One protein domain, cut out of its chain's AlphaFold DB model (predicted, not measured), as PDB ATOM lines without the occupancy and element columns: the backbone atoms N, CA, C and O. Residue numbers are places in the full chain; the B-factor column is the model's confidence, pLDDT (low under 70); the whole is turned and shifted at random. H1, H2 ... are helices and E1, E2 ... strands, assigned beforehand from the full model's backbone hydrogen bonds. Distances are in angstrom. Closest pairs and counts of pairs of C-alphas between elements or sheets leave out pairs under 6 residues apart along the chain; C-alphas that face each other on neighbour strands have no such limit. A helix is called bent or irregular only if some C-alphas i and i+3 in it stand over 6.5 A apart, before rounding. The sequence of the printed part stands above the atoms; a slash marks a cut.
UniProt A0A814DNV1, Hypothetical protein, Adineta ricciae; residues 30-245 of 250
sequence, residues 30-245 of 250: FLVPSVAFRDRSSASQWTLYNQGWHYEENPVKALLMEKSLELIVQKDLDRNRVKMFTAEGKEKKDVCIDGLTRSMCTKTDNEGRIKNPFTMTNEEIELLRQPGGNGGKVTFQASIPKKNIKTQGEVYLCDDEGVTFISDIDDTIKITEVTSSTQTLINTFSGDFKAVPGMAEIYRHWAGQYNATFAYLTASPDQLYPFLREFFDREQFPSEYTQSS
ATOM      1  N   PHE A  30      -6.087 -18.837 -52.785       90.62
ATOM      2  CA  PHE A  30      -4.885 -18.006 -52.725       90.62
ATOM      3  C   PHE A  30      -3.736 -18.776 -52.083       90.62
ATOM      4  O   PHE A  30      -3.946 -19.724 -51.321       90.62
ATOM      5  N   LEU A  31      -2.517 -18.350 -52.398       90.25
ATOM      6  CA  LEU A  31      -1.296 -18.832 -51.769       90.25
ATOM      7  C   LEU A  31      -0.667 -17.705 -50.960       90.25
ATOM      8  O   LEU A  31      -0.792 -16.531 -51.308       90.25
ATOM      9  N   VAL A  32       0.000 -18.091 -49.884       89.62
ATOM     10  CA  VAL A  32       0.801 -17.204 -49.049       89.62
ATOM     11  C   VAL A  32       2.265 -17.516 -49.368       89.62
ATOM     12  O   VAL A  32       2.651 -18.687 -49.279       89.62
ATOM     13  N   PRO A  33       3.070 -16.521 -49.773       90.25
ATOM     14  CA  PRO A  33       4.506 -16.654 -49.874       90.25
ATOM     15  C   PRO A  33       5.091 -17.233 -48.596       90.25
ATOM     16  O   PRO A  33       4.754 -16.822 -47.484       90.25
ATOM     17  N   SER A  34       5.963 -18.205 -48.782       89.25
ATOM     18  CA  SER A  34       6.507 -19.021 -47.707       89.25
ATOM     19  C   SER A  34       8.018 -19.161 -47.892       89.25
ATOM     20  O   SER A  34       8.613 -18.490 -48.734       89.25
ATOM     21  N   VAL A  35       8.650 -20.011 -47.095       90.31
ATOM     22  CA  VAL A  35      10.100 -20.165 -47.023       90.31
ATOM     23  C   VAL A  35      10.537 -21.592 -47.359       90.31
ATOM     24  O   VAL A  35       9.792 -22.557 -47.164       90.31
ATOM     25  N   ALA A  36      11.752 -21.720 -47.878       91.62
ATOM     26  CA  ALA A  36      12.469 -22.970 -48.054       91.62
ATOM     27  C   ALA A  36      13.777 -22.946 -47.271       91.62
ATOM     28  O   ALA A  36      14.472 -21.932 -47.259       91.62
ATOM     29  N   PHE A  37      14.138 -24.085 -46.690       89.94
ATOM     30  CA  PHE A  37      15.412 -24.271 -45.999       89.94
ATOM     31  C   PHE A  37      16.112 -25.513 -46.526       89.94
ATOM     32  O   PHE A  37      15.451 -26.482 -46.907       89.94
ATOM     33  N   ARG A  38      17.445 -25.521 -46.489       89.31
ATOM     34  CA  ARG A  38      18.203 -26.757 -46.681       89.31
ATOM     35  C   ARG A  38      17.980 -27.699 -45.507       89.31
ATOM     36  O   ARG A  38      17.905 -27.282 -44.349       89.31
ATOM     37  N   ASP A  39      17.862 -28.983 -45.811       82.56
ATOM     38  CA  ASP A  39      17.779 -30.014 -44.790       82.56
ATOM     39  C   ASP A  39      19.126 -30.109 -44.055       82.56
ATOM     40  O   ASP A  39      20.179 -30.329 -44.655       82.56
ATOM     41  N   ARG A  40      19.093 -29.978 -42.725       75.12
ATOM     42  CA  ARG A  40      20.290 -30.083 -41.876       75.12
ATOM     43  C   ARG A  40      20.940 -31.464 -41.939       75.12
ATOM     44  O   ARG A  40      22.137 -31.582 -41.694       75.12
ATOM     45  N   SER A  41      20.158 -32.505 -42.219       74.81
ATOM     46  CA  SER A  41      20.630 -33.888 -42.327       74.81
ATOM     47  C   SER A  41      21.158 -34.234 -43.722       74.81
ATOM     48  O   SER A  41      21.900 -35.206 -43.876       74.81
ATOM     49  N   SER A  42      20.821 -33.426 -44.732       73.38
ATOM     50  CA  SER A  42      21.242 -33.610 -46.117       73.38
ATOM     51  C   SER A  42      21.344 -32.258 -46.825       73.38
ATOM     52  O   SER A  42      20.372 -31.754 -47.380       73.38
ATOM     53  N   ALA A  43      22.552 -31.693 -46.871       72.44
ATOM     54  CA  ALA A  43      22.818 -30.409 -47.532       72.44
ATOM     55  C   ALA A  43      22.536 -30.404 -49.056       72.44
ATOM     56  O   ALA A  43      22.678 -29.374 -49.715       72.44
ATOM     57  N   SER A  44      22.162 -31.553 -49.636       80.94
ATOM     58  CA  SER A  44      21.744 -31.691 -51.035       80.94
ATOM     59  C   SER A  44      20.230 -31.590 -51.250       80.94
ATOM     60  O   SER A  44      19.769 -31.744 -52.385       80.94
ATOM     61  N   GLN A  45      19.449 -31.369 -50.189       90.06
ATOM     62  CA  GLN A  45      17.994 -31.285 -50.241       90.06
ATOM     63  C   GLN A  45      17.487 -29.985 -49.621       90.06
ATOM     64  O   GLN A  45      17.976 -29.522 -48.593       90.06
ATOM     65  N   TRP A  46      16.438 -29.447 -50.226       92.25
ATOM     66  CA  TRP A  46      15.643 -28.345 -49.710       92.25
ATOM     67  C   TRP A  46      14.283 -28.856 -49.278       92.25
ATOM     68  O   TRP A  46      13.679 -29.677 -49.963       92.25
ATOM     69  N   THR A  47      13.780 -28.326 -48.171       91.88
ATOM     70  CA  THR A  47      12.386 -28.456 -47.754       91.88
ATOM     71  C   THR A  47      11.688 -27.137 -48.031       91.88
ATOM     72  O   THR A  47      12.027 -26.117 -47.432       91.88
ATOM     73  N   LEU A  48      10.716 -27.157 -48.937       90.56
ATOM     74  CA  LEU A  48       9.915 -26.000 -49.308       90.56
ATOM     75  C   LEU A  48       8.571 -26.100 -48.610       90.56
ATOM     76  O   LEU A  48       7.852 -27.083 -48.786       90.56
ATOM     77  N   TYR A  49       8.214 -25.074 -47.850       88.75
ATOM     78  CA  TYR A  49       6.899 -24.984 -47.237       88.75
ATOM     79  C   TYR A  49       5.955 -24.272 -48.198       88.75
ATOM     80  O   TYR A  49       6.272 -23.185 -48.674       88.75
ATOM     81  N   ASN A  50       4.780 -24.845 -48.452       84.69
ATOM     82  CA  ASN A  50       3.690 -24.119 -49.091       84.69
ATOM     83  C   ASN A  50       2.633 -23.713 -48.065       84.69
ATOM     84  O   ASN A  50       2.361 -24.424 -47.095       84.69
ATOM     85  N   GLN A  51       2.014 -22.566 -48.314       87.44
ATOM     86  CA  GLN A  51       0.856 -22.121 -47.566       87.44
ATOM     87  C   GLN A  51      -0.186 -21.562 -48.527       87.44
ATOM     88  O   GLN A  51       0.131 -20.914 -49.524       87.44
ATOM     89  N   GLY A  52      -1.452 -21.825 -48.234       89.75
ATOM     90  CA  GLY A  52      -2.564 -21.283 -48.996       89.75
ATOM     91  C   GLY A  52      -3.904 -21.714 -48.439       89.75
ATOM     92  O   GLY A  52      -3.978 -22.470 -47.465       89.75
ATOM     93  N   TRP A  53      -4.965 -21.244 -49.077       92.06
ATOM     94  CA  TRP A  53      -6.329 -21.508 -48.652       92.06
ATOM     95  C   TRP A  53      -7.253 -21.647 -49.854       92.06
ATOM     96  O   TRP A  53      -7.345 -20.738 -50.679       92.06
ATOM     97  N   HIS A  54      -7.932 -22.789 -49.961       93.25
ATOM     98  CA  HIS A  54      -9.009 -23.019 -50.918       93.25
ATOM     99  C   HIS A  54     -10.350 -22.770 -50.227       93.25
ATOM    100  O   HIS A  54     -10.679 -23.435 -49.244       93.25
ATOM    101  N   TYR A  55     -11.139 -21.850 -50.766       92.88
ATOM    102  CA  TYR A  55     -12.347 -21.340 -50.131       92.88
ATOM    103  C   TYR A  55     -13.489 -21.118 -51.120       92.88
ATOM    104  O   TYR A  55     -13.336 -21.209 -52.341       92.88
ATOM    105  N   GLU A  56     -14.666 -20.829 -50.576       91.94
ATOM    106  CA  GLU A  56     -15.814 -20.309 -51.313       91.94
ATOM    107  C   GLU A  56     -16.507 -19.239 -50.473       91.94
ATOM    108  O   GLU A  56     -16.572 -19.339 -49.245       91.94
ATOM    109  N   GLU A  57     -17.005 -18.199 -51.136       91.62
ATOM    110  CA  GLU A  57     -17.764 -17.146 -50.468       91.62
ATOM    111  C   GLU A  57     -19.047 -17.713 -49.846       91.62
ATOM    112  O   GLU A  57     -19.706 -18.581 -50.422       91.62
ATOM    113  N   ASN A  58     -19.440 -17.167 -48.695       93.56
ATOM    114  CA  ASN A  58     -20.742 -17.421 -48.089       93.56
ATOM    115  C   ASN A  58     -21.551 -16.110 -48.060       93.56
ATOM    116  O   ASN A  58     -21.433 -15.340 -47.104       93.56
ATOM    117  N   PRO A  59     -22.388 -15.832 -49.082       92.88
ATOM    118  CA  PRO A  59     -23.116 -14.566 -49.189       92.88
ATOM    119  C   PRO A  59     -24.059 -14.291 -48.014       92.88
ATOM    120  O   PRO A  59     -24.250 -13.137 -47.636       92.88
ATOM    121  N   VAL A  60     -24.635 -15.341 -47.419       95.19
ATOM    122  CA  VAL A  60     -25.544 -15.209 -46.273       95.19
ATOM    123  C   VAL A  60     -24.766 -14.775 -45.032       95.19
ATOM    124  O   VAL A  60     -25.154 -13.805 -44.384       95.19
ATOM    125  N   LYS A  61     -23.638 -15.432 -44.724       95.44
ATOM    126  CA  LYS A  61     -22.763 -15.014 -43.614       95.44
ATOM    127  C   LYS A  61     -22.174 -13.625 -43.846       95.44
ATOM    128  O   LYS A  61     -22.140 -12.835 -42.907       95.44
ATOM    129  N   ALA A  62     -21.770 -13.312 -45.077       94.75
ATOM    130  CA  ALA A  62     -21.260 -11.993 -45.437       94.75
ATOM    131  C   ALA A  62     -22.299 -10.896 -45.171       94.75
ATOM    132  O   ALA A  62     -21.976  -9.899 -44.534       94.75
ATOM    133  N   LEU A  63     -23.556 -11.107 -45.581       95.19
ATOM    134  CA  LEU A  63     -24.645 -10.161 -45.334       95.19
ATOM    135  C   LEU A  63     -24.918  -9.974 -43.833       95.19
ATOM    136  O   LEU A  63     -25.079  -8.844 -43.373       95.19
ATOM    137  N   LEU A  64     -24.954 -11.063 -43.060       95.88
ATOM    138  CA  LEU A  64     -25.160 -10.999 -41.607       95.88
ATOM    139  C   LEU A  64     -24.014 -10.261 -40.896       95.88
ATOM    140  O   LEU A  64     -24.260  -9.446 -40.003       95.88
ATOM    141  N   MET A  65     -22.771 -10.518 -41.307       95.50
ATOM    142  CA  MET A  65     -21.592  -9.837 -40.775       95.50
ATOM    143  C   MET A  65     -21.586  -8.356 -41.153       95.50
ATOM    144  O   MET A  65     -21.327  -7.522 -40.293       95.50
ATOM    145  N   GLU A  66     -21.931  -8.014 -42.397       94.75
ATOM    146  CA  GLU A  66     -22.061  -6.626 -42.856       94.75
ATOM    147  C   GLU A  66     -23.042  -5.856 -41.966       94.75
ATOM    148  O   GLU A  66     -22.672  -4.834 -41.395       94.75
ATOM    149  N   LYS A  67     -24.250  -6.391 -41.745       94.06
ATOM    150  CA  LYS A  67     -25.252  -5.757 -40.872       94.06
ATOM    151  C   LYS A  67     -24.811  -5.621 -39.423       94.06
ATOM    152  O   LYS A  67     -25.157  -4.638 -38.778       94.06
ATOM    153  N   SER A  68     -24.032  -6.573 -38.922       93.31
ATOM    154  CA  SER A  68     -23.473  -6.493 -37.569       93.31
ATOM    155  C   SER A  68     -22.380  -5.424 -37.475       93.31
ATOM    156  O   SER A  68     -22.330  -4.671 -36.505       93.31
ATOM    157  N   LEU A  69     -21.524  -5.329 -38.495       94.38
ATOM    158  CA  LEU A  69     -20.433  -4.362 -38.550       94.38
ATOM    159  C   LEU A  69     -20.919  -2.935 -38.806       94.38
ATOM    160  O   LEU A  69     -20.330  -2.029 -38.235       94.38
ATOM    161  N   GLU A  70     -21.994  -2.713 -39.572       92.69
ATOM    162  CA  GLU A  70     -22.582  -1.374 -39.800       92.69
ATOM    163  C   GLU A  70     -22.960  -0.668 -38.481       92.69
ATOM    164  O   GLU A  70     -22.935   0.559 -38.399       92.69
ATOM    165  N   LEU A  71     -23.272  -1.430 -37.425       90.31
ATOM    166  CA  LEU A  71     -23.608  -0.890 -36.101       90.31
ATOM    167  C   LEU A  71     -22.383  -0.399 -35.313       90.31
ATOM    168  O   LEU A  71     -22.525   0.387 -34.377       90.31
ATOM    169  N   ILE A  72     -21.189  -0.882 -35.661       89.62
ATOM    170  CA  ILE A  72     -19.933  -0.631 -34.936       89.62
ATOM    171  C   ILE A  72     -19.029   0.292 -35.758       89.62
ATOM    172  O   ILE A  72     -18.485   1.277 -35.259       89.62
ATOM    173  N   VAL A  73     -18.874  -0.036 -37.035       86.62
ATOM    174  CA  VAL A  73     -18.031   0.643 -38.006       86.62
ATOM    175  C   VAL A  73     -18.867   1.728 -38.675       86.62
ATOM    176  O   VAL A  73     -19.511   1.513 -39.694       86.62
ATOM    177  N   GLN A  74     -18.844   2.928 -38.099       77.62
ATOM    178  CA  GLN A  74     -19.553   4.119 -38.602       77.62
ATOM    179  C   GLN A  74     -18.856   4.771 -39.817       77.62
ATOM    180  O   GLN A  74     -18.913   5.982 -40.018       77.62
ATOM    181  N   LYS A  75     -18.124   3.973 -40.594       77.56
ATOM    182  CA  LYS A  75     -17.380   4.366 -41.795       77.56
ATOM    183  C   LYS A  75     -17.769   3.434 -42.937       77.56
ATOM    184  O   LYS A  75     -18.346   2.377 -42.700       77.56
ATOM    185  N   ASP A  76     -17.388   3.792 -44.160       87.44
ATOM    186  CA  ASP A  76     -17.613   2.935 -45.322       87.44
ATOM    187  C   ASP A  76     -16.948   1.568 -45.125       87.44
ATOM    188  O   ASP A  76     -15.722   1.455 -44.996       87.44
ATOM    189  N   LEU A  77     -17.781   0.528 -45.065       92.69
ATOM    190  CA  LEU A  77     -17.343  -0.852 -44.930       92.69
ATOM    191  C   LEU A  77     -16.701  -1.347 -46.217       92.69
ATOM    192  O   LEU A  77     -17.259  -1.236 -47.313       92.69
ATOM    193  N   ASP A  78     -15.575  -2.024 -46.060       94.06
ATOM    194  CA  ASP A  78     -14.975  -2.801 -47.123       94.06
ATOM    195  C   ASP A  78     -15.655  -4.164 -47.222       94.06
ATOM    196  O   ASP A  78     -15.325  -5.145 -46.547       94.06
ATOM    197  N   ARG A  79     -16.639  -4.214 -48.115       92.31
ATOM    198  CA  ARG A  79     -17.437  -5.410 -48.387       92.31
ATOM    199  C   ARG A  79     -16.594  -6.575 -48.908       92.31
ATOM    200  O   ARG A  79     -16.998  -7.719 -48.719       92.31
ATOM    201  N   ASN A  80     -15.448  -6.326 -49.546       92.75
ATOM    202  CA  ASN A  80     -14.573  -7.406 -50.003       92.75
ATOM    203  C   ASN A  80     -13.883  -8.068 -48.808       92.75
ATOM    204  O   ASN A  80     -13.888  -9.298 -48.721       92.75
ATOM    205  N   ARG A  81     -13.392  -7.280 -47.839       93.81
ATOM    206  CA  ARG A  81     -12.854  -7.827 -46.578       93.81
ATOM    207  C   ARG A  81     -13.903  -8.604 -45.801       93.81
ATOM    208  O   ARG A  81     -13.610  -9.701 -45.335       93.81
ATOM    209  N   VAL A  82     -15.138  -8.104 -45.725       94.81
ATOM    210  CA  VAL A  82     -16.239  -8.831 -45.065       94.81
ATOM    211  C   VAL A  82     -16.528 -10.167 -45.759       94.81
ATOM    212  O   VAL A  82     -16.624 -11.198 -45.088       94.81
ATOM    213  N   LYS A  83     -16.626 -10.186 -47.095       94.00
ATOM    214  CA  LYS A  83     -16.847 -11.423 -47.868       94.00
ATOM    215  C   LYS A  83     -15.738 -12.446 -47.662       94.00
ATOM    216  O   LYS A  83     -16.029 -13.617 -47.452       94.00
ATOM    217  N   MET A  84     -14.484 -12.005 -47.695       92.88
ATOM    218  CA  MET A  84     -13.331 -12.883 -47.506       92.88
ATOM    219  C   MET A  84     -13.249 -13.414 -46.078       92.88
ATOM    220  O   MET A  84     -13.087 -14.613 -45.880       92.88
ATOM    221  N   PHE A  85     -13.439 -12.551 -45.079       93.81
ATOM    222  CA  PHE A  85     -13.436 -12.948 -43.671       93.81
ATOM    223  C   PHE A  85     -14.529 -13.978 -43.343       93.81
ATOM    224  O   PHE A  85     -14.330 -14.853 -42.507       93.81
ATOM    225  N   THR A  86     -15.676 -13.893 -44.021       94.62
ATOM    226  CA  THR A  86     -16.812 -14.811 -43.831       94.62
ATOM    227  C   THR A  86     -16.820 -16.008 -44.781       94.62
ATOM    228  O   THR A  86     -17.721 -16.847 -44.689       94.62
ATOM    229  N   ALA A  87     -15.841 -16.106 -45.684       93.88
ATOM    230  CA  ALA A  87     -15.708 -17.235 -46.589       93.88
ATOM    231  C   ALA A  87     -15.355 -18.526 -45.834       93.88
ATOM    232  O   ALA A  87     -14.810 -18.515 -44.729       93.88
ATOM    233  N   GLU A  88     -15.674 -19.657 -46.455       93.44
ATOM    234  CA  GLU A  88     -15.517 -20.975 -45.849       93.44
ATOM    235  C   GLU A  88     -14.497 -21.812 -46.607       93.44
ATOM    236  O   GLU A  88     -14.515 -21.893 -47.839       93.44
ATOM    237  N   GLY A  89     -13.634 -22.484 -45.847       92.31
ATOM    238  CA  GLY A  89     -12.649 -23.406 -46.383       92.31
ATOM    239  C   GLY A  89     -13.291 -24.624 -47.041       92.31
ATOM    240  O   GLY A  89     -14.304 -25.154 -46.583       92.31
ATOM    241  N   LYS A  90     -12.691 -25.101 -48.133       92.12
ATOM    242  CA  LYS A  90     -13.115 -26.322 -48.818       92.12
ATOM    243  C   LYS A  90     -12.248 -27.496 -48.418       92.12
ATOM    244  O   LYS A  90     -11.119 -27.633 -48.878       92.12
ATOM    245  N   GLU A  91     -12.830 -28.378 -47.620       92.19
ATOM    246  CA  GLU A  91     -12.137 -29.522 -47.036       92.19
ATOM    247  C   GLU A  91     -11.839 -30.643 -48.034       92.19
ATOM    248  O   GLU A  91     -12.636 -30.928 -48.942       92.19
ATOM    249  N   LYS A  92     -10.712 -31.336 -47.810       90.19
ATOM    250  CA  LYS A  92     -10.323 -32.590 -48.483       90.19
ATOM    251  C   LYS A  92     -10.332 -32.504 -50.016       90.19
ATOM    252  O   LYS A  92     -10.555 -33.511 -50.700       90.19
ATOM    253  N   LYS A  93     -10.117 -31.307 -50.571       91.94
ATOM    254  CA  LYS A  93     -10.045 -31.064 -52.018       91.94
ATOM    255  C   LYS A  93      -8.630 -31.275 -52.515       91.94
ATOM    256  O   LYS A  93      -7.681 -30.912 -51.835       91.94
ATOM    257  N   ASP A  94      -8.519 -31.856 -53.703       92.19
ATOM    258  CA  ASP A  94      -7.237 -32.062 -54.367       92.19
ATOM    259  C   ASP A  94      -6.653 -30.710 -54.796       92.19
ATOM    260  O   ASP A  94      -7.329 -29.920 -55.461       92.19
ATOM    261  N   VAL A  95      -5.401 -30.478 -54.416       91.06
ATOM    262  CA  VAL A  95      -4.588 -29.320 -54.786       91.06
ATOM    263  C   VAL A  95      -3.292 -29.855 -55.367       91.06
ATOM    264  O   VAL A  95      -2.620 -30.646 -54.710       91.06
ATOM    265  N   CYS A  96      -2.928 -29.425 -56.566       91.06
ATOM    266  CA  CYS A  96      -1.675 -29.818 -57.200       91.06
ATOM    267  C   CYS A  96      -0.751 -28.615 -57.333       91.06
ATOM    268  O   CYS A  96      -1.188 -27.537 -57.717       91.06
ATOM    269  N   ILE A  97       0.513 -28.805 -56.980       87.19
ATOM    270  CA  ILE A  97       1.607 -27.901 -57.292       87.19
ATOM    271  C   ILE A  97       2.168 -28.340 -58.636       87.19
ATOM    272  O   ILE A  97       2.678 -29.450 -58.783       87.19
ATOM    273  N   ASP A  98       2.059 -27.439 -59.593       82.25
ATOM    274  CA  ASP A  98       2.515 -27.550 -60.962       82.25
ATOM    275  C   ASP A  98       3.605 -26.491 -61.219       82.25
ATOM    276  O   ASP A  98       3.774 -25.536 -60.459       82.25
ATOM    277  N   GLY A  99       4.357 -26.629 -62.311       75.25
ATOM    278  CA  GLY A  99       5.382 -25.643 -62.687       75.25
ATOM    279  C   GLY A  99       6.711 -25.759 -61.931       75.25
ATOM    280  O   GLY A  99       7.578 -24.913 -62.110       75.25
ATOM    281  N   LEU A 100       6.880 -26.811 -61.130       83.62
ATOM    282  CA  LEU A 100       8.187 -27.296 -60.683       83.62
ATOM    283  C   LEU A 100       8.696 -28.388 -61.645       83.62
ATOM    284  O   LEU A 100       8.041 -28.715 -62.636       83.62
ATOM    285  N   THR A 101       9.845 -28.993 -61.341       83.69
ATOM    286  CA  THR A 101      10.413 -30.139 -62.087       83.69
ATOM    287  C   THR A 101       9.507 -31.375 -62.090       83.69
ATOM    288  O   THR A 101       9.578 -32.204 -62.996       83.69
ATOM    289  N   ARG A 102       8.619 -31.482 -61.097       84.75
ATOM    290  CA  ARG A 102       7.598 -32.525 -60.960       84.75
ATOM    291  C   ARG A 102       6.287 -31.933 -60.451       84.75
ATOM    292  O   ARG A 102       6.298 -30.977 -59.679       84.75
ATOM    293  N   SER A 103       5.163 -32.529 -60.850       84.81
ATOM    294  CA  SER A 103       3.858 -32.203 -60.261       84.81
ATOM    295  C   SER A 103       3.672 -32.973 -58.955       84.81
ATOM    296  O   SER A 103       4.015 -34.156 -58.866       84.81
ATOM    297  N   MET A 104       3.149 -32.301 -57.933       87.69
ATOM    298  CA  MET A 104       2.907 -32.879 -56.611       87.69
ATOM    299  C   MET A 104       1.516 -32.491 -56.146       87.69
ATOM    300  O   MET A 104       1.194 -31.310 -56.080       87.69
ATOM    301  N   CYS A 105       0.695 -33.468 -55.781       88.88
ATOM    302  CA  CYS A 105      -0.663 -33.209 -55.326       88.88
ATOM    303  C   CYS A 105      -0.832 -33.565 -53.855       88.88
ATOM    304  O   CYS A 105      -0.297 -34.557 -53.363       88.88
ATOM    305  N   THR A 106      -1.630 -32.761 -53.169       89.50
ATOM    306  CA  THR A 106      -2.052 -32.977 -51.794       89.50
ATOM    307  C   THR A 106      -3.537 -32.659 -51.639       89.50
ATOM    308  O   THR A 106      -4.223 -32.322 -52.607       89.50
ATOM    309  N   LYS A 107      -4.055 -32.787 -50.420       91.38
ATOM    310  CA  LYS A 107      -5.409 -32.384 -50.058       91.38
ATOM    311  C   LYS A 107      -5.391 -31.203 -49.102       91.38
ATOM    312  O   LYS A 107      -4.485 -31.073 -48.283       91.38
ATOM    313  N   THR A 108      -6.422 -30.373 -49.192       92.25
ATOM    314  CA  THR A 108      -6.708 -29.372 -48.165       92.25
ATOM    315  C   THR A 108      -7.122 -30.024 -46.847       92.25
ATOM    316  O   THR A 108      -7.746 -31.092 -46.842       92.25
ATOM    317  N   ASP A 109      -6.795 -29.370 -45.733       91.25
ATOM    318  CA  ASP A 109      -7.237 -29.787 -44.399       91.25
ATOM    319  C   ASP A 109      -8.743 -29.526 -44.177       91.25
ATOM    320  O   ASP A 109      -9.470 -29.123 -45.089       91.25
ATOM    321  N   ASN A 110      -9.229 -29.771 -42.955       91.50
ATOM    322  CA  ASN A 110     -10.635 -29.560 -42.586       91.50
ATOM    323  C   ASN A 110     -11.035 -28.073 -42.519       91.50
ATOM    324  O   ASN A 110     -12.184 -27.756 -42.251       91.50
ATOM    325  N   GLU A 111     -10.110 -27.147 -42.748       89.75
ATOM    326  CA  GLU A 111     -10.380 -25.712 -42.809       89.75
ATOM    327  C   GLU A 111     -10.043 -25.149 -44.194       89.75
ATOM    328  O   GLU A 111     -10.017 -23.938 -44.381       89.75
ATOM    329  N   GLY A 112      -9.807 -26.009 -45.194       90.56
ATOM    330  CA  GLY A 112      -9.476 -25.605 -46.561       90.56
ATOM    331  C   GLY A 112      -8.031 -25.145 -46.755       90.56
ATOM    332  O   GLY A 112      -7.695 -24.667 -47.840       90.56
ATOM    333  N   ARG A 113      -7.164 -25.264 -45.743       90.75
ATOM    334  CA  ARG A 113      -5.770 -24.817 -45.833       90.75
ATOM    335  C   ARG A 113      -4.894 -25.824 -46.553       90.75
ATOM    336  O   ARG A 113      -5.128 -27.033 -46.532       90.75
ATOM    337  N   ILE A 114      -3.836 -25.294 -47.144       88.75
ATOM    338  CA  ILE A 114      -2.745 -26.038 -47.757       88.75
ATOM    339  C   ILE A 114      -1.533 -25.850 -46.849       88.75
ATOM    340  O   ILE A 114      -1.081 -24.723 -46.672       88.75
ATOM    341  N   LYS A 115      -1.050 -26.940 -46.250       79.19
ATOM    342  CA  LYS A 115       0.167 -26.977 -45.426       79.19
ATOM    343  C   LYS A 115       0.879 -28.300 -45.663       79.19
ATOM    344  O   LYS A 115       0.640 -29.258 -44.937       79.19
ATOM    345  N   ASN A 116       1.680 -28.389 -46.717       75.62
ATOM    346  CA  ASN A 116       2.458 -29.588 -46.997       75.62
ATOM    347  C   ASN A 116       3.845 -29.220 -47.513       75.62
ATOM    348  O   ASN A 116       3.960 -28.715 -48.633       75.62
ATOM    349  N   PRO A 117       4.898 -29.493 -46.729       85.38
ATOM    350  CA  PRO A 117       6.235 -29.332 -47.243       85.38
ATOM    351  C   PRO A 117       6.486 -30.348 -48.357       85.38
ATOM    352  O   PRO A 117       5.973 -31.471 -48.332       85.38
ATOM    353  N   PHE A 118       7.306 -29.962 -49.320       85.62
ATOM    354  CA  PHE A 118       7.831 -30.870 -50.327       85.62
ATOM    355  C   PHE A 118       9.329 -30.661 -50.475       85.62
ATOM    356  O   PHE A 118       9.853 -29.585 -50.185       85.62
ATOM    357  N   THR A 119      10.022 -31.711 -50.903       90.06
ATOM    358  CA  THR A 119      11.473 -31.675 -51.054       90.06
ATOM    359  C   THR A 119      11.884 -31.389 -52.488       90.06
ATOM    360  O   THR A 119      11.184 -31.784 -53.429       90.06
ATOM    361  N   MET A 120      13.024 -30.725 -52.649       91.19
ATOM    362  CA  MET A 120      13.689 -30.524 -53.937       91.19
ATOM    363  C   MET A 120      15.197 -30.712 -53.797       91.19
ATOM    364  O   MET A 120      15.760 -30.456 -52.732       91.19
ATOM    365  N   THR A 121      15.857 -31.150 -54.865       92.44
ATOM    366  CA  THR A 121      17.324 -31.216 -54.907       92.44
ATOM    367  C   THR A 121      17.933 -29.831 -55.151       92.44
ATOM    368  O   THR A 121      17.256 -28.908 -55.613       92.44
ATOM    369  N   ASN A 122      19.231 -29.680 -54.877       91.75
ATOM    370  CA  ASN A 122      19.961 -28.458 -55.225       91.75
ATOM    371  C   ASN A 122      19.889 -28.156 -56.727       91.75
ATOM    372  O   ASN A 122      19.682 -27.009 -57.104       91.75
ATOM    373  N   GLU A 123      20.002 -29.170 -57.584       92.25
ATOM    374  CA  GLU A 123      19.928 -29.005 -59.038       92.25
ATOM    375  C   GLU A 123      18.560 -28.470 -59.484       92.25
ATOM    376  O   GLU A 123      18.487 -27.612 -60.363       92.25
ATOM    377  N   GLU A 124      17.474 -28.940 -58.861       93.19
ATOM    378  CA  GLU A 124      16.122 -28.444 -59.143       93.19
ATOM    379  C   GLU A 124      15.946 -26.989 -58.691       93.19
ATOM    380  O   GLU A 124      15.321 -26.197 -59.400       93.19
ATOM    381  N   ILE A 125      16.506 -26.626 -57.531       93.31
ATOM    382  CA  ILE A 125      16.491 -25.246 -57.035       93.31
ATOM    383  C   ILE A 125      17.297 -24.332 -57.951       93.31
ATOM    384  O   ILE A 125      16.767 -23.308 -58.365       93.31
ATOM    385  N   GLU A 126      18.524 -24.695 -58.327       92.75
ATOM    386  CA  GLU A 126      19.358 -23.872 -59.215       92.75
ATOM    387  C   GLU A 126      18.708 -23.636 -60.582       92.75
ATOM    388  O   GLU A 126      18.823 -22.548 -61.143       92.75
ATOM    389  N   LEU A 127      17.964 -24.617 -61.101       94.00
ATOM    390  CA  LEU A 127      17.222 -24.467 -62.353       94.00
ATOM    391  C   LEU A 127      16.064 -23.459 -62.249       94.00
ATOM    392  O   LEU A 127      15.725 -22.806 -63.236       94.00
ATOM    393  N   LEU A 128      15.424 -23.367 -61.081       93.94
ATOM    394  CA  LEU A 128      14.184 -22.607 -60.872       93.94
ATOM    395  C   LEU A 128      14.382 -21.303 -60.086       93.94
ATOM    396  O   LEU A 128      13.437 -20.514 -59.975       93.94
ATOM    397  N   ARG A 129      15.582 -21.075 -59.541       94.75
ATOM    398  CA  ARG A 129      15.932 -19.918 -58.711       94.75
ATOM    399  C   ARG A 129      15.774 -18.618 -59.498       94.75
ATOM    400  O   ARG A 129      16.267 -18.461 -60.613       94.75
ATOM    401  N   GLN A 130      15.109 -17.656 -58.875       93.12
ATOM    402  CA  GLN A 130      14.900 -16.295 -59.361       93.12
ATOM    403  C   GLN A 130      15.359 -15.280 -58.303       93.12
ATOM    404  O   GLN A 130      15.442 -15.627 -57.124       93.12
ATOM    405  N   PRO A 131      15.622 -14.015 -58.673       89.50
ATOM    406  CA  PRO A 131      15.915 -12.965 -57.699       89.50
ATOM    407  C   PRO A 131      14.757 -12.717 -56.712       89.50
ATOM    408  O   PRO A 131      13.593 -12.660 -57.118       89.50
ATOM    409  N   GLY A 132      15.079 -12.518 -55.430       85.50
ATOM    410  CA  GLY A 132      14.127 -12.152 -54.368       85.50
ATOM    411  C   GLY A 132      14.615 -12.551 -52.970       85.50
ATOM    412  O   GLY A 132      14.987 -13.696 -52.773       85.50
ATOM    413  N   GLY A 133      14.606 -11.639 -51.994       82.06
ATOM    414  CA  GLY A 133      15.242 -11.890 -50.689       82.06
ATOM    415  C   GLY A 133      16.750 -12.173 -50.802       82.06
ATOM    416  O   GLY A 133      17.348 -11.993 -51.866       82.06
ATOM    417  N   ASN A 134      17.368 -12.635 -49.713       85.19
ATOM    418  CA  ASN A 134      18.812 -12.887 -49.645       85.19
ATOM    419  C   ASN A 134      19.267 -14.084 -50.498       85.19
ATOM    420  O   ASN A 134      20.307 -14.001 -51.147       85.19
ATOM    421  N   GLY A 135      18.488 -15.170 -50.505       87.38
ATOM    422  CA  GLY A 135      18.798 -16.403 -51.232       87.38
ATOM    423  C   GLY A 135      18.059 -16.554 -52.559       87.38
ATOM    424  O   GLY A 135      18.201 -17.563 -53.236       87.38
ATOM    425  N   GLY A 136      17.258 -15.588 -52.996       91.19
ATOM    426  CA  GLY A 136      16.393 -15.781 -54.160       91.19
ATOM    427  C   GLY A 136      15.070 -16.467 -53.808       91.19
ATOM    428  O   GLY A 136      14.751 -16.748 -52.652       91.19
ATOM    429  N   LYS A 137      14.272 -16.745 -54.834       92.56
ATOM    430  CA  LYS A 137      12.952 -17.369 -54.712       92.56
ATOM    431  C   LYS A 137      12.692 -18.383 -55.815       92.56
ATOM    432  O   LYS A 137      13.287 -18.316 -56.887       92.56
ATOM    433  N   VAL A 138      11.748 -19.281 -55.572       93.06
ATOM    434  CA  VAL A 138      11.165 -20.186 -56.567       93.06
ATOM    435  C   VAL A 138       9.688 -19.845 -56.718       93.06
ATOM    436  O   VAL A 138       8.964 -19.709 -55.731       93.06
ATOM    437  N   THR A 139       9.224 -19.722 -57.960       92.25
ATOM    438  CA  THR A 139       7.799 -19.546 -58.265       92.25
ATOM    439  C   THR A 139       7.193 -20.854 -58.743       92.25
ATOM    440  O   THR A 139       7.808 -21.555 -59.543       92.25
ATOM    441  N   PHE A 140       5.964 -21.145 -58.333       89.94
ATOM    442  CA  PHE A 140       5.223 -22.334 -58.753       89.94
ATOM    443  C   PHE A 140       3.762 -21.985 -59.057       89.94
ATOM    444  O   PHE A 140       3.284 -20.902 -58.718       89.94
ATOM    445  N   GLN A 141       3.032 -22.894 -59.694       90.00
ATOM    446  CA  GLN A 141       1.586 -22.788 -59.881       90.00
ATOM    447  C   GLN A 141       0.894 -23.770 -58.936       90.00
ATOM    448  O   GLN A 141       1.311 -24.914 -58.837       90.00
ATOM    449  N   ALA A 142      -0.176 -23.365 -58.258       89.88
ATOM    450  CA  ALA A 142      -1.090 -24.308 -57.621       89.88
ATOM    451  C   ALA A 142      -2.401 -24.369 -58.393       89.88
ATOM    452  O   ALA A 142      -2.894 -23.347 -58.877       89.88
ATOM    453  N   SER A 143      -2.988 -25.557 -58.484       90.75
ATOM    454  CA  SER A 143      -4.236 -25.800 -59.189       90.75
ATOM    455  C   SER A 143      -5.220 -26.631 -58.366       90.75
ATOM    456  O   SER A 143      -4.829 -27.479 -57.565       90.75
ATOM    457  N   ILE A 144      -6.520 -26.393 -58.574       91.06
ATOM    458  CA  ILE A 144      -7.605 -27.300 -58.171       91.06
ATOM    459  C   ILE A 144      -8.072 -28.015 -59.442       91.06
ATOM    460  O   ILE A 144      -8.889 -27.446 -60.184       91.06
ATOM    461  N   PRO A 145      -7.597 -29.245 -59.725       86.69
ATOM    462  CA  PRO A 145      -7.780 -29.880 -61.034       86.69
ATOM    463  C   PRO A 145      -9.244 -29.954 -61.481       86.69
ATOM    464  O   PRO A 145      -9.569 -29.711 -62.639       86.69
ATOM    465  N   LYS A 146     -10.159 -30.208 -60.538       86.44
ATOM    466  CA  LYS A 146     -11.598 -30.368 -60.817       86.44
ATOM    467  C   LYS A 146     -12.355 -29.059 -61.061       86.44
ATOM    468  O   LYS A 146     -13.500 -29.117 -61.495       86.44
ATOM    469  N   LYS A 147     -11.772 -27.898 -60.741       83.12
ATOM    470  CA  LYS A 147     -12.444 -26.587 -60.837       83.12
ATOM    471  C   LYS A 147     -11.792 -25.627 -61.840       83.12
ATOM    472  O   LYS A 147     -12.245 -24.495 -61.948       83.12
ATOM    473  N   ASN A 148     -10.745 -26.054 -62.559       83.44
ATOM    474  CA  ASN A 148      -9.932 -25.186 -63.428       83.44
ATOM    475  C   ASN A 148      -9.474 -23.885 -62.724       83.44
ATOM    476  O   ASN A 148      -9.346 -22.827 -63.335       83.44
ATOM    477  N   ILE A 149      -9.264 -23.964 -61.407       88.44
ATOM    478  CA  ILE A 149      -8.721 -22.875 -60.596       88.44
ATOM    479  C   ILE A 149      -7.209 -23.037 -60.591       88.44
ATOM    480  O   ILE A 149      -6.720 -24.140 -60.345       88.44
ATOM    481  N   LYS A 150      -6.492 -21.948 -60.858       89.44
ATOM    482  CA  LYS A 150      -5.033 -21.885 -60.850       89.44
ATOM    483  C   LYS A 150      -4.588 -20.559 -60.256       89.44
ATOM    484  O   LYS A 150      -5.205 -19.541 -60.558       89.44
ATOM    485  N   THR A 151      -3.524 -20.582 -59.466       90.06
ATOM    486  CA  THR A 151      -2.885 -19.388 -58.906       90.06
ATOM    487  C   THR A 151      -1.369 -19.581 -58.846       90.06
ATOM    488  O   THR A 151      -0.892 -20.715 -58.929       90.06
ATOM    489  N   GLN A 152      -0.610 -18.493 -58.745       90.19
ATOM    490  CA  GLN A 152       0.847 -18.528 -58.629       90.19
ATOM    491  C   GLN A 152       1.262 -18.375 -57.164       90.19
ATOM    492  O   GLN A 152       0.641 -17.626 -56.411       90.19
ATOM    493  N   GLY A 153       2.298 -19.105 -56.765       88.94
ATOM    494  CA  GLY A 153       2.900 -19.037 -55.441       88.94
ATOM    495  C   GLY A 153       4.387 -18.740 -55.518       88.94
ATOM    496  O   GLY A 153       5.031 -18.970 -56.544       88.94
ATOM    497  N   GLU A 154       4.918 -18.252 -54.405       91.06
ATOM    498  CA  GLU A 154       6.327 -17.911 -54.232       91.06
ATOM    499  C   GLU A 154       6.856 -18.616 -52.978       91.06
ATOM    500  O   GLU A 154       6.188 -18.647 -51.943       91.06
ATOM    501  N   VAL A 155       8.054 -19.189 -53.066       90.94
ATOM    502  CA  VAL A 155       8.810 -19.670 -51.907       90.94
ATOM    503  C   VAL A 155      10.169 -18.989 -51.907       90.94
ATOM    504  O   VAL A 155      10.912 -19.099 -52.881       90.94
ATOM    505  N   TYR A 156      10.491 -18.293 -50.826       92.00
ATOM    506  CA  TYR A 156      11.773 -17.629 -50.633       92.00
ATOM    507  C   TYR A 156      12.797 -18.613 -50.084       92.00
ATOM    508  O   TYR A 156      12.523 -19.360 -49.147       92.00
ATOM    509  N   LEU A 157      13.974 -18.632 -50.693       91.62
ATOM    510  CA  LEU A 157      15.059 -19.519 -50.317       91.62
ATOM    511  C   LEU A 157      15.832 -18.863 -49.177       91.62
ATOM    512  O   LEU A 157      16.452 -17.817 -49.360       91.62
ATOM    513  N   CYS A 158      15.783 -19.469 -47.995       88.56
ATOM    514  CA  CYS A 158      16.628 -19.068 -46.886       88.56
ATOM    515  C   CYS A 158      17.938 -19.847 -46.985       88.56
ATOM    516  O   CYS A 158      17.974 -21.051 -46.718       88.56
ATOM    517  N   ASP A 159      19.001 -19.163 -47.397       80.81
ATOM    518  CA  ASP A 159      20.344 -19.734 -47.384       80.81
ATOM    519  C   ASP A 159      20.854 -19.942 -45.946       80.81
ATOM    520  O   ASP A 159      20.326 -19.379 -44.982       80.81
ATOM    521  N   ASP A 160      21.894 -20.772 -45.816       80.44
ATOM    522  CA  ASP A 160      22.519 -21.126 -44.534       80.44
ATOM    523  C   ASP A 160      23.164 -19.911 -43.835       80.44
ATOM    524  O   ASP A 160      23.371 -19.916 -42.621       80.44
ATOM    525  N   GLU A 161      23.459 -18.861 -44.605       81.81
ATOM    526  CA  GLU A 161      24.044 -17.606 -44.152       81.81
ATOM    527  C   GLU A 161      23.211 -16.414 -44.647       81.81
ATOM    528  O   GLU A 161      22.657 -16.420 -45.749       81.81
ATOM    529  N   GLY A 162      23.135 -15.358 -43.837       82.81
ATOM    530  CA  GLY A 162      22.430 -14.126 -44.185       82.81
ATOM    531  C   GLY A 162      21.742 -13.476 -42.994       82.81
ATOM    532  O   GLY A 162      21.851 -13.933 -41.855       82.81
ATOM    533  N   VAL A 163      21.036 -12.381 -43.269       87.75
ATOM    534  CA  VAL A 163      20.249 -11.650 -42.273       87.75
ATOM    535  C   VAL A 163      18.769 -11.843 -42.578       87.75
ATOM    536  O   VAL A 163      18.312 -11.517 -43.672       87.75
ATOM    537  N   THR A 164      18.019 -12.327 -41.590       88.38
ATOM    538  CA  THR A 164      16.555 -12.383 -41.647       88.38
ATOM    539  C   THR A 164      15.976 -11.456 -40.590       88.38
ATOM    540  O   THR A 164      16.236 -11.630 -39.399       88.38
ATOM    541  N   PHE A 165      15.174 -10.481 -41.014       91.75
ATOM    542  CA  PHE A 165      14.406  -9.632 -40.109       91.75
ATOM    543  C   PHE A 165      13.044 -10.266 -39.852       91.75
ATOM    544  O   PHE A 165      12.267 -10.470 -40.778       91.75
ATOM    545  N   ILE A 166      12.742 -10.556 -38.589       92.94
ATOM    546  CA  ILE A 166      11.414 -11.008 -38.174       92.94
ATOM    547  C   ILE A 166      10.647  -9.791 -37.667       92.94
ATOM    548  O   ILE A 166      11.098  -9.124 -36.737       92.94
ATOM    549  N   SER A 167       9.503  -9.501 -38.277       94.56
ATOM    550  CA  SER A 167       8.670  -8.349 -37.938       94.56
ATOM    551  C   SER A 167       7.250  -8.793 -37.653       94.56
ATOM    552  O   SER A 167       6.660  -9.512 -38.449       94.56
ATOM    553  N   ASP A 168       6.658  -8.291 -36.578       94.75
ATOM    554  CA  ASP A 168       5.201  -8.310 -36.446       94.75
ATOM    555  C   ASP A 168       4.555  -7.396 -37.510       94.75
ATOM    556  O   ASP A 168       5.226  -6.536 -38.101       94.75
ATOM    557  N   ILE A 169       3.265  -7.592 -37.787       94.44
ATOM    558  CA  ILE A 169       2.487  -6.753 -38.704       94.44
ATOM    559  C   ILE A 169       1.696  -5.698 -37.931       94.44
ATOM    560  O   ILE A 169       1.816  -4.494 -38.198       94.44
ATOM    561  N   ASP A 170       0.844  -6.158 -37.018       94.25
ATOM    562  CA  ASP A 170      -0.210  -5.358 -36.402       94.25
ATOM    563  C   ASP A 170       0.403  -4.375 -35.385       94.25
ATOM    564  O   ASP A 170       1.161  -4.756 -34.505       94.25
ATOM    565  N   ASP A 171       0.149  -3.078 -35.562       95.19
ATOM    566  CA  ASP A 171       0.743  -1.962 -34.804       95.19
ATOM    567  C   ASP A 171       2.281  -1.851 -34.847       95.19
ATOM    568  O   ASP A 171       2.855  -0.986 -34.187       95.19
ATOM    569  N   THR A 172       2.942  -2.638 -35.704       96.56
ATOM    570  CA  THR A 172       4.372  -2.496 -36.030       96.56
ATOM    571  C   THR A 172       4.568  -1.834 -37.390       96.56
ATOM    572  O   THR A 172       5.239  -0.811 -37.485       96.56
ATOM    573  N   ILE A 173       3.946  -2.369 -38.445       96.38
ATOM    574  CA  ILE A 173       3.997  -1.785 -39.799       96.38
ATOM    575  C   ILE A 173       2.622  -1.380 -40.322       96.38
ATOM    576  O   ILE A 173       2.542  -0.519 -41.196       96.38
ATOM    577  N   LYS A 174       1.542  -1.950 -39.773       96.62
ATOM    578  CA  LYS A 174       0.150  -1.640 -40.114       96.62
ATOM    579  C   LYS A 174      -0.610  -1.206 -38.863       96.62
ATOM    580  O   LYS A 174      -0.804  -2.007 -37.952       96.62
ATOM    581  N   ILE A 175      -1.119   0.022 -38.857       97.00
ATOM    582  CA  ILE A 175      -1.959   0.553 -37.775       97.00
ATOM    583  C   ILE A 175      -3.254  -0.264 -37.699       97.00
ATOM    584  O   ILE A 175      -4.059  -0.265 -38.634       97.00
ATOM    585  N   THR A 176      -3.438  -0.958 -36.579       95.12
ATOM    586  CA  THR A 176      -4.585  -1.834 -36.300       95.12
ATOM    587  C   THR A 176      -5.278  -1.443 -34.999       95.12
ATOM    588  O   THR A 176      -6.506  -1.448 -34.951       95.12
ATOM    589  N   GLU A 177      -4.516  -0.994 -34.003       95.56
ATOM    590  CA  GLU A 177      -4.933  -0.613 -32.654       95.56
ATOM    591  C   GLU A 177      -5.555  -1.795 -31.898       95.56
ATOM    592  O   GLU A 177      -6.702  -1.751 -31.436       95.56
ATOM    593  N   VAL A 178      -4.768  -2.871 -31.769       92.81
ATOM    594  CA  VAL A 178      -5.185  -4.172 -31.202       92.81
ATOM    595  C   VAL A 178      -5.618  -4.101 -29.734       92.81
ATOM    596  O   VAL A 178      -6.293  -4.999 -29.234       92.81
ATOM    597  N   THR A 179      -5.275  -3.021 -29.031       93.88
ATOM    598  CA  THR A 179      -5.697  -2.765 -27.644       93.88
ATOM    599  C   THR A 179      -7.143  -2.271 -27.528       93.88
ATOM    600  O   THR A 179      -7.686  -2.232 -26.424       93.88
ATOM    601  N   SER A 180      -7.790  -1.920 -28.645       95.88
ATOM    602  CA  SER A 180      -9.183  -1.471 -28.699       95.88
ATOM    603  C   SER A 180      -9.971  -2.288 -29.718       95.88
ATOM    604  O   SER A 180      -9.818  -2.112 -30.926       95.88
ATOM    605  N   SER A 181     -10.880  -3.146 -29.247       92.94
ATOM    606  CA  SER A 181     -11.672  -4.026 -30.120       92.94
ATOM    607  C   SER A 181     -12.469  -3.255 -31.174       92.94
ATOM    608  O   SER A 181     -12.527  -3.660 -32.332       92.94
ATOM    609  N   THR A 182     -13.060  -2.115 -30.801       94.50
ATOM    610  CA  THR A 182     -13.802  -1.263 -31.741       94.50
ATOM    611  C   THR A 182     -12.884  -0.707 -32.821       94.50
ATOM    612  O   THR A 182     -13.222  -0.746 -34.003       94.50
ATOM    613  N   GLN A 183     -11.711  -0.220 -32.428       95.19
ATOM    614  CA  GLN A 183     -10.776   0.386 -33.363       95.19
ATOM    615  C   GLN A 183     -10.116  -0.662 -34.265       95.19
ATOM    616  O   GLN A 183     -10.001  -0.439 -35.468       95.19
ATOM    617  N   THR A 184      -9.831  -1.847 -33.723       95.12
ATOM    618  CA  THR A 184      -9.425  -3.029 -34.490       95.12
ATOM    619  C   THR A 184     -10.451  -3.357 -35.568       95.12
ATOM    620  O   THR A 184     -10.077  -3.514 -36.727       95.12
ATOM    621  N   LEU A 185     -11.748  -3.410 -35.238       95.19
ATOM    622  CA  LEU A 185     -12.799  -3.671 -36.230       95.19
ATOM    623  C   LEU A 185     -12.868  -2.576 -37.299       95.19
ATOM    624  O   LEU A 185     -12.973  -2.892 -38.483       95.19
ATOM    625  N   ILE A 186     -12.764  -1.304 -36.908       95.06
ATOM    626  CA  ILE A 186     -12.774  -0.174 -37.845       95.06
ATOM    627  C   ILE A 186     -11.574  -0.247 -38.796       95.06
ATOM    628  O   ILE A 186     -11.764  -0.202 -40.009       95.06
ATOM    629  N   ASN A 187     -10.357  -0.396 -38.272       95.12
ATOM    630  CA  ASN A 187      -9.131  -0.463 -39.073       95.12
ATOM    631  C   ASN A 187      -9.050  -1.756 -39.907       95.12
ATOM    632  O   ASN A 187      -8.425  -1.778 -40.965       95.12
ATOM    633  N   THR A 188      -9.718  -2.827 -39.464       94.88
ATOM    634  CA  THR A 188      -9.752  -4.110 -40.175       94.88
ATOM    635  C   THR A 188     -10.807  -4.152 -41.271       94.88
ATOM    636  O   THR A 188     -10.533  -4.760 -42.297       94.88
ATOM    637  N   PHE A 189     -11.975  -3.523 -41.112       96.06
ATOM    638  CA  PHE A 189     -13.107  -3.672 -42.044       96.06
ATOM    639  C   PHE A 189     -13.539  -2.381 -42.747       96.06
ATOM    640  O   PHE A 189     -14.531  -2.398 -43.473       96.06
ATOM    641  N   SER A 190     -12.826  -1.267 -42.577       93.69
ATOM    642  CA  SER A 190     -13.119  -0.010 -43.273       93.69
ATOM    643  C   SER A 190     -11.857   0.667 -43.785       93.69
ATOM    644  O   SER A 190     -10.840   0.677 -43.096       93.69
ATOM    645  N   GLY A 191     -11.948   1.256 -44.984       89.62
ATOM    646  CA  GLY A 191     -10.896   2.067 -45.609       89.62
ATOM    647  C   GLY A 191      -9.561   1.343 -45.805       89.62
ATOM    648  O   GLY A 191      -9.372   0.210 -45.386       89.62
ATOM    649  N   ASP A 192      -8.592   1.978 -46.443       92.88
ATOM    650  CA  ASP A 192      -7.294   1.334 -46.641       92.88
ATOM    651  C   ASP A 192      -6.588   1.006 -45.316       92.88
ATOM    652  O   ASP A 192      -6.604   1.806 -44.374       92.88
ATOM    653  N   PHE A 193      -5.911  -0.149 -45.259       95.44
ATOM    654  CA  PHE A 193      -4.924  -0.417 -44.209       95.44
ATOM    655  C   PHE A 193      -3.894   0.710 -44.186       95.44
ATOM    656  O   PHE A 193      -3.450   1.155 -45.239       95.44
ATOM    657  N   LYS A 194      -3.516   1.186 -43.002       96.50
ATOM    658  CA  LYS A 194      -2.624   2.342 -42.871       96.50
ATOM    659  C   LYS A 194      -1.250   1.899 -42.415       96.50
ATOM    660  O   LYS A 194      -1.142   1.190 -41.417       96.50
ATOM    661  N   ALA A 195      -0.214   2.343 -43.116       97.69
ATOM    662  CA  ALA A 195       1.153   2.080 -42.701       97.69
ATOM    663  C   ALA A 195       1.504   2.868 -41.434       97.69
ATOM    664  O   ALA A 195       1.078   4.013 -41.259       97.69
ATOM    665  N   VAL A 196       2.326   2.269 -40.576       98.00
ATOM    666  CA  VAL A 196       3.036   3.010 -39.532       98.00
ATOM    667  C   VAL A 196       4.080   3.903 -40.225       98.00
ATOM    668  O   VAL A 196       4.889   3.392 -41.008       98.00
ATOM    669  N   PRO A 197       4.069   5.232 -39.994       97.94
ATOM    670  CA  PRO A 197       4.941   6.159 -40.713       97.94
ATOM    671  C   PRO A 197       6.430   5.796 -40.609       97.94
ATOM    672  O   PRO A 197       6.927   5.484 -39.531       97.94
ATOM    673  N   GLY A 198       7.144   5.855 -41.737       97.44
ATOM    674  CA  GLY A 198       8.592   5.610 -41.819       97.44
ATOM    675  C   GLY A 198       9.018   4.136 -41.868       97.44
ATOM    676  O   GLY A 198      10.126   3.846 -42.314       97.44
ATOM    677  N   MET A 199       8.149   3.188 -41.503       97.69
ATOM    678  CA  MET A 199       8.536   1.773 -41.408       97.69
ATOM    679  C   MET A 199       8.903   1.153 -42.757       97.69
ATOM    680  O   MET A 199       9.909   0.456 -42.858       97.69
ATOM    681  N   ALA A 200       8.144   1.454 -43.814       96.69
ATOM    682  CA  ALA A 200       8.440   0.931 -45.147       96.69
ATOM    683  C   ALA A 200       9.802   1.421 -45.674       96.69
ATOM    684  O   ALA A 200      10.542   0.663 -46.296       96.69
ATOM    685  N   GLU A 201      10.168   2.676 -45.388       97.12
ATOM    686  CA  GLU A 201      11.468   3.240 -45.766       97.12
ATOM    687  C   GLU A 201      12.618   2.548 -45.032       97.12
ATOM    688  O   GLU A 201      13.571   2.102 -45.675       97.12
ATOM    689  N   ILE A 202      12.498   2.392 -43.711       96.56
ATOM    690  CA  ILE A 202      13.494   1.696 -42.889       96.56
ATOM    691  C   ILE A 202      13.664   0.249 -43.363       96.56
ATOM    692  O   ILE A 202      14.791  -0.222 -43.501       96.56
ATOM    693  N   TYR A 203      12.567  -0.444 -43.679       96.19
ATOM    694  CA  TYR A 203      12.621  -1.849 -44.092       96.19
ATOM    695  C   TYR A 203      13.278  -2.000 -45.460       96.19
ATOM    696  O   TYR A 203      14.149  -2.851 -45.623       96.19
ATOM    697  N   ARG A 204      12.960  -1.128 -46.426       94.44
ATOM    698  CA  ARG A 204      13.665  -1.105 -47.718       94.44
ATOM    699  C   ARG A 204      15.150  -0.783 -47.558       94.44
ATOM    700  O   ARG A 204      15.980  -1.398 -48.226       94.44
ATOM    701  N   HIS A 205      15.493   0.157 -46.678       94.81
ATOM    702  CA  HIS A 205      16.884   0.490 -46.390       94.81
ATOM    703  C   HIS A 205      17.638  -0.715 -45.813       94.81
ATOM    704  O   HIS A 205      18.718  -1.043 -46.300       94.81
ATOM    705  N   TRP A 206      17.056  -1.424 -44.846       93.56
ATOM    706  CA  TRP A 206      17.649  -2.636 -44.278       93.56
ATOM    707  C   TRP A 206      17.726  -3.793 -45.273       93.56
ATOM    708  O   TRP A 206      18.755  -4.465 -45.320       93.56
ATOM    709  N   ALA A 207      16.696  -3.989 -46.101       89.50
ATOM    710  CA  ALA A 207      16.711  -4.980 -47.175       89.50
ATOM    711  C   ALA A 207      17.920  -4.766 -48.096       89.50
ATOM    712  O   ALA A 207      18.676  -5.700 -48.349       89.50
ATOM    713  N   GLY A 208      18.150  -3.521 -48.531       88.38
ATOM    714  CA  GLY A 208      19.274  -3.175 -49.402       88.38
ATOM    715  C   GLY A 208      20.633  -3.207 -48.702       88.38
ATOM    716  O   GLY A 208      21.588  -3.754 -49.246       88.38
ATOM    717  N   GLN A 209      20.736  -2.642 -47.497       92.31
ATOM    718  CA  GLN A 209      22.008  -2.531 -46.775       92.31
ATOM    719  C   GLN A 209      22.547  -3.888 -46.320       92.31
ATOM    720  O   GLN A 209      23.757  -4.107 -46.351       92.31
ATOM    721  N   TYR A 210      21.665  -4.783 -45.877       89.44
ATOM    722  CA  TYR A 210      22.057  -6.075 -45.316       89.44
ATOM    723  C   TYR A 210      21.840  -7.243 -46.275       89.44
ATOM    724  O   TYR A 210      22.128  -8.375 -45.894       89.44
ATOM    725  N   ASN A 211      21.334  -6.984 -47.489       86.56
ATOM    726  CA  ASN A 211      20.842  -8.022 -48.395       86.56
ATOM    727  C   ASN A 211      19.943  -9.017 -47.635       86.56
ATOM    728  O   ASN A 211      20.203 -10.218 -47.620       86.56
ATOM    729  N   ALA A 212      18.975  -8.484 -46.888       86.06
ATOM    730  CA  ALA A 212      18.207  -9.245 -45.909       86.06
ATOM    731  C   ALA A 212      16.905  -9.812 -46.482       86.06
ATOM    732  O   ALA A 212      16.358  -9.287 -47.448       86.06
ATOM    733  N   THR A 213      16.390 -10.849 -45.825       87.81
ATOM    734  CA  THR A 213      15.043 -11.398 -46.049       87.81
ATOM    735  C   THR A 213      14.115 -10.969 -44.915       87.81
ATOM    736  O   THR A 213      14.522 -10.992 -43.753       87.81
ATOM    737  N   PHE A 214      12.864 -10.610 -45.214       91.75
ATOM    738  CA  PHE A 214      11.866 -10.301 -44.184       91.75
ATOM    739  C   PHE A 214      10.887 -11.454 -43.936       91.75
ATOM    740  O   PHE A 214      10.367 -12.099 -44.841       91.75
ATOM    741  N   ALA A 215      10.615 -11.695 -42.663       91.50
ATOM    742  CA  ALA A 215       9.668 -12.678 -42.176       91.50
ATOM    743  C   ALA A 215       8.587 -11.948 -41.382       91.50
ATOM    744  O   ALA A 215       8.833 -11.492 -40.263       91.50
ATOM    745  N   TYR A 216       7.395 -11.819 -41.952       92.50
ATOM    746  CA  TYR A 216       6.295 -11.131 -41.285       92.50
ATOM    747  C   TYR A 216       5.473 -12.103 -40.444       92.50
ATOM    748  O   TYR A 216       5.070 -13.161 -40.924       92.50
ATOM    749  N   LEU A 217       5.189 -11.733 -39.203       91.12
ATOM    750  CA  LEU A 217       4.332 -12.471 -38.285       91.12
ATOM    751  C   LEU A 217       3.021 -11.719 -38.110       91.12
ATOM    752  O   LEU A 217       3.023 -10.504 -37.967       91.12
ATOM    753  N   THR A 218       1.896 -12.426 -38.113       86.62
ATOM    754  CA  THR A 218       0.602 -11.789 -37.847       86.62
ATOM    755  C   THR A 218      -0.356 -12.702 -37.109       86.62
ATOM    756  O   THR A 218      -0.386 -13.914 -37.335       86.62
ATOM    757  N   ALA A 219      -1.148 -12.091 -36.229       85.00
ATOM    758  CA  ALA A 219      -2.309 -12.712 -35.601       85.00
ATOM    759  C   ALA A 219      -3.603 -12.466 -36.396       85.00
ATOM    760  O   ALA A 219      -4.673 -12.934 -36.003       85.00
ATOM    761  N   SER A 220      -3.525 -11.731 -37.512       85.00
ATOM    762  CA  SER A 220      -4.662 -11.523 -38.397       85.00
ATOM    763  C   SER A 220      -5.141 -12.862 -38.980       85.00
ATOM    764  O   SER A 220      -4.321 -13.712 -39.339       85.00
ATOM    765  N   PRO A 221      -6.462 -13.062 -39.112       88.00
ATOM    766  CA  PRO A 221      -7.026 -14.233 -39.773       88.00
ATOM    767  C   PRO A 221      -6.451 -14.426 -41.182       88.00
ATOM    768  O   PRO A 221      -6.369 -13.466 -41.952       88.00
ATOM    769  N   ASP A 222      -6.126 -15.672 -41.549       84.81
ATOM    770  CA  ASP A 222      -5.539 -16.024 -42.855       84.81
ATOM    771  C   ASP A 222      -6.360 -15.468 -44.036       84.81
ATOM    772  O   ASP A 222      -5.808 -15.094 -45.067       84.81
ATOM    773  N   GLN A 223      -7.684 -15.361 -43.873       90.50
ATOM    774  CA  GLN A 223      -8.628 -14.827 -44.860       90.50
ATOM    775  C   GLN A 223      -8.318 -13.389 -45.297       90.50
ATOM    776  O   GLN A 223      -8.731 -12.975 -46.382       90.50
ATOM    777  N   LEU A 224      -7.619 -12.621 -44.458       91.88
ATOM    778  CA  LEU A 224      -7.248 -11.237 -44.743       91.88
ATOM    779  C   LEU A 224      -5.915 -11.117 -45.489       91.88
ATOM    780  O   LEU A 224      -5.547 -10.010 -45.886       91.88
ATOM    781  N   TYR A 225      -5.211 -12.230 -45.721       90.81
ATOM    782  CA  TYR A 225      -3.910 -12.216 -46.380       90.81
ATOM    783  C   TYR A 225      -3.906 -11.502 -47.745       90.81
ATOM    784  O   TYR A 225      -3.002 -10.698 -47.960       90.81
ATOM    785  N   PRO A 226      -4.895 -11.685 -48.649       90.62
ATOM    786  CA  PRO A 226      -4.897 -10.963 -49.925       90.62
ATOM    787  C   PRO A 226      -4.848  -9.436 -49.762       90.62
ATOM    788  O   PRO A 226      -4.104  -8.767 -50.470       90.62
ATOM    789  N   PHE A 227      -5.550  -8.891 -48.765       92.81
ATOM    790  CA  PHE A 227      -5.541  -7.453 -48.465       92.81
ATOM    791  C   PHE A 227      -4.236  -7.010 -47.794       92.81
ATOM    792  O   PHE A 227      -3.781  -5.889 -48.002       92.81
ATOM    793  N   LEU A 228      -3.613  -7.883 -46.991       92.62
ATOM    794  CA  LEU A 228      -2.272  -7.632 -46.455       92.62
ATOM    795  C   LEU A 228      -1.226  -7.593 -47.572       92.62
ATOM    796  O   LEU A 228      -0.332  -6.753 -47.531       92.62
ATOM    797  N   ARG A 229      -1.356  -8.448 -48.593       90.44
ATOM    798  CA  ARG A 229      -0.464  -8.430 -49.754       90.44
ATOM    799  C   ARG A 229      -0.625  -7.148 -50.567       90.44
ATOM    800  O   ARG A 229       0.377  -6.512 -50.872       90.44
ATOM    801  N   GLU A 230      -1.862  -6.732 -50.842       91.69
ATOM    802  CA  GLU A 230      -2.142  -5.441 -51.492       91.69
ATOM    803  C   GLU A 230      -1.547  -4.268 -50.701       91.69
ATOM    804  O   GLU A 230      -0.960  -3.357 -51.282       91.69
ATOM    805  N   PHE A 231      -1.652  -4.310 -49.371       94.75
ATOM    806  CA  PHE A 231      -1.029  -3.331 -48.486       94.75
ATOM    807  C   PHE A 231       0.503  -3.328 -48.606       94.75
ATOM    808  O   PHE A 231       1.087  -2.259 -48.770       94.75
ATOM    809  N   PHE A 232       1.162  -4.490 -48.584       93.75
ATOM    810  CA  PHE A 232       2.616  -4.570 -48.761       93.75
ATOM    811  C   PHE A 232       3.074  -4.013 -50.103       93.75
ATOM    812  O   PHE A 232       4.001  -3.203 -50.138       93.75
ATOM    813  N   ASP A 233       2.392  -4.389 -51.183       92.25
ATOM    814  CA  ASP A 233       2.746  -3.941 -52.525       92.25
ATOM    815  C   ASP A 233       2.514  -2.424 -52.679       92.25
ATOM    816  O   ASP A 233       3.361  -1.719 -53.234       92.25
ATOM    817  N   ARG A 234       1.410  -1.887 -52.131       95.12
ATOM    818  CA  ARG A 234       1.088  -0.449 -52.190       95.12
ATOM    819  C   ARG A 234       2.070   0.408 -51.395       95.12
ATOM    820  O   ARG A 234       2.507   1.446 -51.890       95.12
ATOM    821  N   GLU A 235       2.408  -0.008 -50.178       96.25
ATOM    822  CA  GLU A 235       3.320   0.730 -49.291       96.25
ATOM    823  C   GLU A 235       4.803   0.425 -49.579       96.25
ATOM    824  O   GLU A 235       5.702   1.040 -48.995       96.25
ATOM    825  N   GLN A 236       5.064  -0.494 -50.517       94.62
ATOM    826  CA  GLN A 236       6.394  -0.941 -50.931       94.62
ATOM    827  C   GLN A 236       7.208  -1.504 -49.758       94.62
ATOM    828  O   GLN A 236       8.382  -1.156 -49.575       94.62
ATOM    829  N   PHE A 237       6.579  -2.345 -48.938       94.75
ATOM    830  CA  PHE A 237       7.318  -3.196 -48.008       94.75
ATOM    831  C   PHE A 237       8.060  -4.294 -48.790       94.75
ATOM    832  O   PHE A 237       7.595  -4.695 -49.856       94.75
ATOM    833  N   PRO A 238       9.204  -4.793 -48.292       91.06
ATOM    834  CA  PRO A 238       9.806  -6.018 -48.814       91.06
ATOM    835  C   PRO A 238       8.777  -7.168 -48.811       91.06
ATOM    836  O   PRO A 238       8.098  -7.369 -47.803       91.06
ATOM    837  N   SER A 239       8.596  -7.858 -49.946       71.06
ATOM    838  CA  SER A 239       7.494  -8.815 -50.175       71.06
ATOM    839  C   SER A 239       7.930 -10.285 -50.077       71.06
ATOM    840  O   SER A 239       7.677 -11.052 -51.009       71.06
ATOM    841  N   GLU A 240       8.602 -10.694 -48.999       79.62
ATOM    842  CA  GLU A 240       9.163 -12.045 -48.854       79.62
ATOM    843  C   GLU A 240       8.153 -13.066 -48.319       79.62
ATOM    844  O   GLU A 240       7.387 -13.606 -49.112       79.62
ATOM    845  N   TYR A 241       8.102 -13.367 -47.018       77.56
ATOM    846  CA  TYR A 241       7.163 -14.381 -46.516       77.56
ATOM    847  C   TYR A 241       6.403 -13.958 -45.264       77.56
ATOM    848  O   TYR A 241       6.845 -13.121 -44.478       77.56
ATOM    849  N   THR A 242       5.212 -14.532 -45.089       74.19
ATOM    850  CA  THR A 242       4.317 -14.227 -43.967       74.19
ATOM    851  C   THR A 242       3.905 -15.506 -43.261       74.19
ATOM    852  O   THR A 242       3.455 -16.452 -43.900       74.19
ATOM    853  N   GLN A 243       4.013 -15.522 -41.935       71.25
ATOM    854  CA  GLN A 243       3.613 -16.638 -41.093       71.25
ATOM    855  C   GLN A 243       2.504 -16.210 -40.125       71.25
ATOM    856  O   GLN A 243       2.643 -15.283 -39.330       71.25
ATOM    857  N   SER A 244       1.381 -16.921 -40.196       65.00
ATOM    858  CA  SER A 244       0.241 -16.733 -39.297       65.00
ATOM    859  C   SER A 244       0.510 -17.417 -37.956       65.00
ATOM    860  O   SER A 244       0.749 -18.630 -37.908       65.00
ATOM    861  N   SER A 245       0.462 -16.655 -36.862       58.78
ATOM    862  CA  SER A 245       0.676 -17.172 -35.502       58.78
ATOM    863  C   SER A 245      -0.539 -17.934 -34.961       58.78
ATOM    864  O   SER A 245      -0.382 -18.806 -34.106       58.78
TER     865      SER A 245
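This is residues 30 to 245 of the 250 residues of the protein "Hypothetical protein" of Adineta ricciae (UniProt A0A814DNV1). A curled sheet, like part of a barrel, makes one lobe; a small sheet, E10 E11 E12, with H5 and H6 makes a second, and H1, H2 and H4 gather at one end of the long axis. E1 and E4 prolong E2 and E3 of the large sheet toward those helices, and H3 packs on that sheet at the other end. The printed part has 216 residues, with E1 E2 E3 E4 H1 H2 E5 E6 E7 H3 E8 E9 E10 H4 H5 E11 H6 E12 along the chain, six named helices and twelve named strands, class mixed. The large sheet, E6 E5 E8 E9 E2 E3 E7, is mixed, E10 E11 E12 parallel, E1 E4 antiparallel. The whole is compact, with a radius of gyration of the C-alphas of 18.5 A, and spans 57 by 45 by 25 A.

Find C-alpha 30 at (-4.885, -18.006, -52.725), where E1, residues 30 to 32, begins. Then come E2, 34 to 39, E3, 42 to 48, E4, 51 to 56, H1, 59 to 70 and 16.2 A long, and H2, 79 to 85. E5, 94 to 98, E6, 104 to 107, and E7, 118 to 121, precede H3, 122 to 128. Look next for E8, 137 to 144, 23.1 A, and E9, 149 to 158, 29.1 A. E10, 164 to 168, H4, 181 to 189, H5, 199 to 210, and E11, 213 to 218, follow. H6, 222 to 235, 20.0 A, is irregular, with C-alphas 223 and 226 7.4 A apart; E12, 241 to 244, comes last, with C-alpha 244 at (0.241, -16.733, -39.297).

In the strongly twisted large sheet, see the hairpin E2 and E3, N 39 to O 45 2.8 A, and E2 parallel to E9, N 36 to O 156 2.8 A. E1 runs on into E2 at 52 degrees, and E3 into E4 at 23 degrees. The sheet E1 E4, N 32 to O 51 2.8 A, forms a sandwich with the large one, two sheets face to face, 9.5 A centre to centre where they face. H3 is on the large sheet at a height of 6.6 A; its closest C-alpha pair with E3 is Asn 122 and Ser 44, 5.6 A. E10, H4 H5, E11 and E11, H6, E12 are strand-helix-strand units, parallel neighbour strands with helices between, with right-handed crossovers. N 167 and O 215 are 2.9 A apart, N 243 and O 216 2.8 A. H5 and H6 only graze that sheet. H2, the hub, touches H1 at a steep tilt of 67 degrees, closest C-alphas Lys 83 and Ala 62, 5.1 A. It touches residues 223 to 227 of H6 alone, closest C-alphas Phe 85 and Gln 223, 5.3 A, and only just H4, with 3 pairs of C-alphas within 8 A, closest Arg 81 and Phe 189, 6.2 A; helix packing is mostly crossed. Every O i to N i+4 pair is within hydrogen-bond range in H1 to H5, and 8 of 10 in H6.

The C-alphas farthest apart, Ser 44 and Leu 71, are 56.8 A apart. The printed part has no cut, and its one long link is E10 to H4. Residues 244 to 245 are under pLDDT 70; the mean of the printed part is 90.0.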